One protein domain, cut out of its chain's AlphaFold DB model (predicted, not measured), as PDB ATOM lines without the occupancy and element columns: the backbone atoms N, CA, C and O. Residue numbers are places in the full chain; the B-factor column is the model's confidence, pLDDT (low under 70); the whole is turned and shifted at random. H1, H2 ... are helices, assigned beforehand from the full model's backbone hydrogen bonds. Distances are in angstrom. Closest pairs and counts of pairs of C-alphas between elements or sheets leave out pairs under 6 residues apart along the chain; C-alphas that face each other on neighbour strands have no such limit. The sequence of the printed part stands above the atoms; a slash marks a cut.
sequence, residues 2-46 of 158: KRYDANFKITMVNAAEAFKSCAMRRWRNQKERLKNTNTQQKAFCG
ATOM      1  N   LYS A   2     139.173  90.475 111.587       68.50
ATOM      2  CA  LYS A   2     138.688  91.750 112.164       68.50
ATOM      3  C   LYS A   2     138.433  91.599 113.676       68.50
ATOM      4  O   LYS A   2     137.849  90.604 114.100       68.50
ATOM      5  N   ARG A   3     138.891  92.567 114.482       72.69
ATOM      6  CA  ARG A   3     138.669  92.631 115.940       72.69
ATOM      7  C   ARG A   3     137.637  93.716 116.240       72.69
ATOM      8  O   ARG A   3     137.872  94.869 115.898       72.69
ATOM      9  N   TYR A   4     136.544  93.341 116.892       85.38
ATOM     10  CA  TYR A   4     135.481  94.261 117.306       85.38
ATOM     11  C   TYR A   4     135.656  94.659 118.776       85.38
ATOM     12  O   TYR A   4     136.138  93.845 119.570       85.38
ATOM     13  N   ASP A   5     135.292  95.884 119.143       86.56
ATOM     14  CA  ASP A   5     135.250  96.336 120.539       86.56
ATOM     15  C   ASP A   5     134.081  95.710 121.321       86.56
ATOM     16  O   ASP A   5     133.246  94.990 120.764       86.56
ATOM     17  N   ALA A   6     134.087  95.879 122.643       85.75
ATOM     18  CA  ALA A   6     133.108  95.260 123.529       85.75
ATOM     19  C   ALA A   6     131.700  95.823 123.303       85.75
ATOM     20  O   ALA A   6     130.742  95.048 123.296       85.75
ATOM     21  N   ASN A   7     131.587  97.127 123.038       87.81
ATOM     22  CA  ASN A   7     130.313  97.786 122.772       87.81
ATOM     23  C   ASN A   7     129.648  97.224 121.510       87.81
ATOM     24  O   ASN A   7     128.509  96.766 121.557       87.81
ATOM     25  N   PHE A   8     130.396  97.131 120.409       88.50
ATOM     26  CA  PHE A   8     129.918  96.533 119.165       88.50
ATOM     27  C   PHE A   8     129.436  95.094 119.376       88.50
ATOM     28  O   PHE A   8     128.383  94.708 118.872       88.50
ATOM     29  N   LYS A   9     130.180  94.296 120.153       88.75
ATOM     30  CA  LYS A   9     129.795  92.912 120.472       88.75
ATOM     31  C   LYS A   9     128.506  92.849 121.293       88.75
ATOM     32  O   LYS A   9     127.678  91.995 121.001       88.75
ATOM     33  N   ILE A  10     128.328  93.718 122.291       88.31
ATOM     34  CA  ILE A  10     127.108  93.776 123.116       88.31
ATOM     35  C   ILE A  10     125.901  94.200 122.286       88.31
ATOM     36  O   ILE A  10     124.884  93.509 122.322       88.31
ATOM     37  N   THR A  11     126.024  95.269 121.500       90.00
ATOM     38  CA  THR A  11     124.958  95.735 120.603       90.00
ATOM     39  C   THR A  11     124.546  94.629 119.644       90.00
ATOM     40  O   THR A  11     123.364  94.334 119.516       90.00
ATOM     41  N   MET A  12     125.516  93.937 119.044       87.19
ATOM     42  CA  MET A  12     125.253  92.809 118.154       87.19
ATOM     43  C   MET A  12     124.607  91.619 118.872       87.19
ATOM     44  O   MET A  12     123.679  91.030 118.336       87.19
ATOM     45  N   VAL A  13     125.043  91.268 120.086       87.00
ATOM     46  CA  VAL A  13     124.430  90.186 120.883       87.00
ATOM     47  C   VAL A  13     122.992  90.517 121.292       87.00
ATOM     48  O   VAL A  13     122.175  89.604 121.360       87.00
ATOM     49  N   ASN A  14     122.689  91.787 121.567       85.56
ATOM     50  CA  ASN A  14     121.346  92.240 121.926       85.56
ATOM     51  C   ASN A  14     120.426  92.385 120.700       85.56
ATOM     52  O   ASN A  14     119.244  92.098 120.812       85.56
ATOM     53  N   ALA A  15     120.956  92.801 119.545       82.56
ATOM     54  CA  ALA A  15     120.180  92.999 118.317       82.56
ATOM     55  C   ALA A  15     119.957  91.703 117.518       82.56
ATOM     56  O   ALA A  15     118.963  91.560 116.811       82.56
ATOM     57  N   ALA A  16     120.889  90.750 117.591       66.69
ATOM     58  CA  ALA A  16     120.852  89.523 116.806       66.69
ATOM     59  C   ALA A  16     120.342  88.333 117.629       66.69
ATOM     60  O   ALA A  16     121.130  87.489 118.068       66.69
ATOM     61  N   GLU A  17     119.025  88.183 117.765       57.81
ATOM     62  CA  GLU A  17     118.441  86.925 118.253       57.81
ATOM     63  C   GLU A  17     118.593  85.797 117.203       57.81
ATOM     64  O   GLU A  17     118.882  84.647 117.551       57.81
ATOM     65  N   ALA A  18     118.581  86.142 115.907       54.06
ATOM     66  CA  ALA A  18     118.483  85.191 114.792       54.06
ATOM     67  C   ALA A  18     119.810  84.748 114.124       54.06
ATOM     68  O   ALA A  18     119.837  83.715 113.452       54.06
ATOM     69  N   PHE A  19     120.932  85.465 114.298       57.03
ATOM     70  CA  PHE A  19     122.185  85.137 113.593       57.03
ATOM     71  C   PHE A  19     123.009  84.061 114.320       57.03
ATOM     72  O   PHE A  19     123.647  84.306 115.346       57.03
ATOM     73  N   LYS A  20     123.048  82.853 113.752       63.94
ATOM     74  CA  LYS A  20     123.732  81.676 114.319       63.94
ATOM     75  C   LYS A  20     125.190  81.545 113.851       63.94
ATOM     76  O   LYS A  20     125.590  80.499 113.351       63.94
ATOM     77  N   SER A  21     126.011  82.588 114.005       77.19
ATOM     78  CA  SER A  21     127.454  82.477 113.717       77.19
ATOM     79  C   SER A  21     128.246  81.973 114.933       77.19
ATOM     80  O   SER A  21     127.878  82.222 116.084       77.19
ATOM     81  N   CYS A  22     129.381  81.300 114.699       76.75
ATOM     82  CA  CYS A  22     130.291  80.860 115.768       76.75
ATOM     83  C   CYS A  22     130.766  82.039 116.651       76.75
ATOM     84  O   CYS A  22     130.879  81.908 117.872       76.75
ATOM     85  N   ALA A  23     130.956  83.224 116.056       78.44
ATOM     86  CA  ALA A  23     131.303  84.445 116.784       78.44
ATOM     87  C   ALA A  23     130.168  84.910 117.712       78.44
ATOM     88  O   ALA A  23     130.429  85.206 118.878       78.44
ATOM     89  N   MET A  24     128.919  84.895 117.236       80.62
ATOM     90  CA  MET A  24     127.748  85.240 118.051       80.62
ATOM     91  C   MET A  24     127.570  84.265 119.214       80.62
ATOM     92  O   MET A  24     127.336  84.698 120.338       80.62
ATOM     93  N   ARG A  25     127.772  82.958 118.989       83.12
ATOM     94  CA  ARG A  25     127.736  81.950 120.064       83.12
ATOM     95  C   ARG A  25     128.774  82.247 121.147       83.12
ATOM     96  O   ARG A  25     128.450  82.265 122.331       83.12
ATOM     97  N   ARG A  26     130.013  82.548 120.746       82.00
ATOM     98  CA  ARG A  26     131.088  82.921 121.674       82.00
ATOM     99  C   ARG A  26     130.782  84.216 122.431       82.00
ATOM    100  O   ARG A  26     131.056  84.278 123.624       82.00
ATOM    101  N   TRP A  27     130.247  85.241 121.769       87.88
ATOM    102  CA  TRP A  27     129.929  86.521 122.415       87.88
ATOM    103  C   TRP A  27     128.728  86.420 123.354       87.88
ATOM    104  O   TRP A  27     128.778  87.003 124.431       87.88
ATOM    105  N   ARG A  28     127.712  85.612 123.023       85.75
ATOM    106  CA  ARG A  28     126.595  85.287 123.928       85.75
ATOM    107  C   ARG A  28     127.099  84.645 125.222       85.75
ATOM    108  O   ARG A  28     126.761  85.116 126.301       85.75
ATOM    109  N   ASN A  29     128.005  83.671 125.122       84.31
ATOM    110  CA  ASN A  29     128.631  83.043 126.295       84.31
ATOM    111  C   ASN A  29     129.524  84.007 127.106       84.31
ATOM    112  O   ASN A  29     129.884  83.710 128.239       84.31
ATOM    113  N   GLN A  30     129.913  85.150 126.532       84.44
ATOM    114  CA  GLN A  30     130.740  86.176 127.176       84.44
ATOM    115  C   GLN A  30     129.948  87.451 127.504       84.44
ATOM    116  O   GLN A  30     130.564  88.455 127.850       84.44
ATOM    117  N   LYS A  31     128.610  87.433 127.409       86.31
ATOM    118  CA  LYS A  31     127.755  88.627 127.516       86.31
ATOM    119  C   LYS A  31     127.980  89.396 128.817       86.31
ATOM    120  O   LYS A  31     128.258  90.588 128.767       86.31
ATOM    121  N   GLU A  32     127.957  88.712 129.959       84.50
ATOM    122  CA  GLU A  32     128.191  89.351 131.265       84.50
ATOM    123  C   GLU A  32     129.610  89.920 131.388       84.50
ATOM    124  O   GLU A  32     129.807  91.049 131.830       84.50
ATOM    125  N   ARG A  33     130.615  89.201 130.875       82.44
ATOM    126  CA  ARG A  33     131.999  89.701 130.838       82.44
ATOM    127  C   ARG A  33     132.160  90.920 129.937       82.44
ATOM    128  O   ARG A  33     132.993  91.764 130.229       82.44
ATOM    129  N   LEU A  34     131.414  90.998 128.836       84.81
ATOM    130  CA  LEU A  34     131.439  92.126 127.907       84.81
ATOM    131  C   LEU A  34     130.721  93.361 128.475       84.81
ATOM    132  O   LEU A  34     131.162  94.469 128.192       84.81
ATOM    133  N   LYS A  35     129.671  93.186 129.292       84.94
ATOM    134  CA  LYS A  35     129.000  94.289 130.004       84.94
ATOM    135  C   LYS A  35     129.895  94.923 131.070       84.94
ATOM    136  O   LYS A  35     129.921  96.138 131.198       84.94
ATOM    137  N   ASN A  36     130.658  94.102 131.790       82.88
ATOM    138  CA  ASN A  36     131.482  94.544 132.921       82.88
ATOM    139  C   ASN A  36     132.869  95.068 132.503       82.88
ATOM    140  O   ASN A  36     133.739  95.272 133.347       82.88
ATOM    141  N   THR A  37     133.125  95.220 131.203       80.25
ATOM    142  CA  THR A  37     134.437  95.589 130.663       80.25
ATOM    143  C   THR A  37     134.415  96.974 130.028       80.25
ATOM    144  O   THR A  37     133.357  97.556 129.802       80.25
ATOM    145  N   ASN A  38     135.592  97.513 129.711       80.88
ATOM    146  CA  ASN A  38     135.679  98.789 129.008       80.88
ATOM    147  C   ASN A  38     135.068  98.680 127.595       80.88
ATOM    148  O   ASN A  38     135.397  97.766 126.836       80.88
ATOM    149  N   THR A  39     134.230  99.645 127.213       82.06
ATOM    150  CA  THR A  39     133.496  99.660 125.933       82.06
ATOM    151  C   THR A  39     134.403  99.543 124.706       82.06
ATOM    152  O   THR A  39     134.034  98.883 123.736       82.06
ATOM    153  N   GLN A  40     135.615 100.103 124.760       79.44
ATOM    154  CA  GLN A  40     136.590 100.093 123.666       79.44
ATOM    155  C   GLN A  40     137.474  98.835 123.646       79.44
ATOM    156  O   GLN A  40     138.299  98.661 122.743       79.44
ATOM    157  N   GLN A  41     137.330  97.927 124.616       76.44
ATOM    158  CA  GLN A  41     138.179  96.747 124.722       76.44
ATOM    159  C   GLN A  41     137.936  95.765 123.566       76.44
ATOM    160  O   GLN A  41     136.910  95.095 123.456       76.44
ATOM    161  N   LYS A  42     138.941  95.625 122.695       80.44
ATOM    162  CA  LYS A  42     138.845  94.798 121.477       80.44
ATOM    163  C   LYS A  42     139.055  93.304 121.727       80.44
ATOM    164  O   LYS A  42     138.575  92.469 120.953       80.44
ATOM    165  N   ALA A  43     139.725  92.934 122.816       71.00
ATOM    166  CA  ALA A  43     139.987  91.543 123.167       71.00
ATOM    167  C   ALA A  43     140.156  91.346 124.679       71.00
ATOM    168  O   ALA A  43     140.705  92.196 125.378       71.00
ATOM    169  N   PHE A  44     139.737  90.180 125.163       66.62
ATOM    170  CA  PHE A  44     140.161  89.659 126.460       66.62
ATOM    171  C   PHE A  44     141.524  88.985 126.252       66.62
ATOM    172  O   PHE A  44     141.591  87.799 125.928       66.62
ATOM    173  N   CYS A  45     142.604  89.765 126.293       61.53
ATOM    174  CA  CYS A  45     143.954  89.246 126.084       61.53
ATOM    175  C   CYS A  45     144.533  88.698 127.394       61.53
ATOM    176  O   CYS A  45     144.804  89.464 128.311       61.53
ATOM    177  N   GLY A  46     144.796  87.389 127.411       58.78
ATOM    178  CA  GLY A  46     145.623  86.706 128.406       58.78
ATOM    179  C   GLY A  46     144.880  86.212 129.658       58.78
ATOM    180  O   GLY A  46     143.857  86.781 130.039       58.78
TER     181      GLY A  46
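Overview. This is residues 2 to 46 of the 158 residues of the protein "HTH CENPB-type domain-containing protein" of Mola mola (UniProt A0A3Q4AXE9). The longest helix, H1, makes one side of a small elongated body, and two shorter helices pack on it: H2 about perpendicular to it, H3 near its first residues. Residues 17 to 22, of which 22 belongs to H2, stick out, and residues 36 to 46 have no named element. The printed part has 45 residues, in the order H1, H2, H3; it is all helix, with under half of the residues in named elements. It is compact, with a radius of gyration of the C-alphas of 9.8 A, spanning 28 by 17 by 16 A.

Along the chain. H1, residues 6 to 15, begins at C-alpha (133.108, 95.260, 123.529) and is 14.1 A long. H2, residues 22 to 28, is 10.0 A long. H3, residues 31 to 35, is 6.3 A long and ends at C-alpha (129.000, 94.289, 130.004).

Arrangement. H1 and H2 touch, about perpendicular at 86 degrees; their closest C-alphas, of Val 13 and Arg 28, are 6.2 A apart. H1 and H3 touch; their closest C-alphas, of Ala 6 and Leu 34, are 5.6 A apart. H2 and H3 are close but not clearly touching, at 8.0 A between their closest C-alphas, of Trp 27 and Leu 34. In H1, H2 and H3 every O i to N i+4 pair is within hydrogen-bond range.

Size, cuts and confidence. The C-alphas farthest apart, of Ala 18 and Gly 46, are 30.4 A apart. The printed part has no cut. The link from H1 to H2 is short and that from H2 to H3 tight. The model's pLDDT is under 70 at residue 2, residues 16 to 20 and residues 44 to 46.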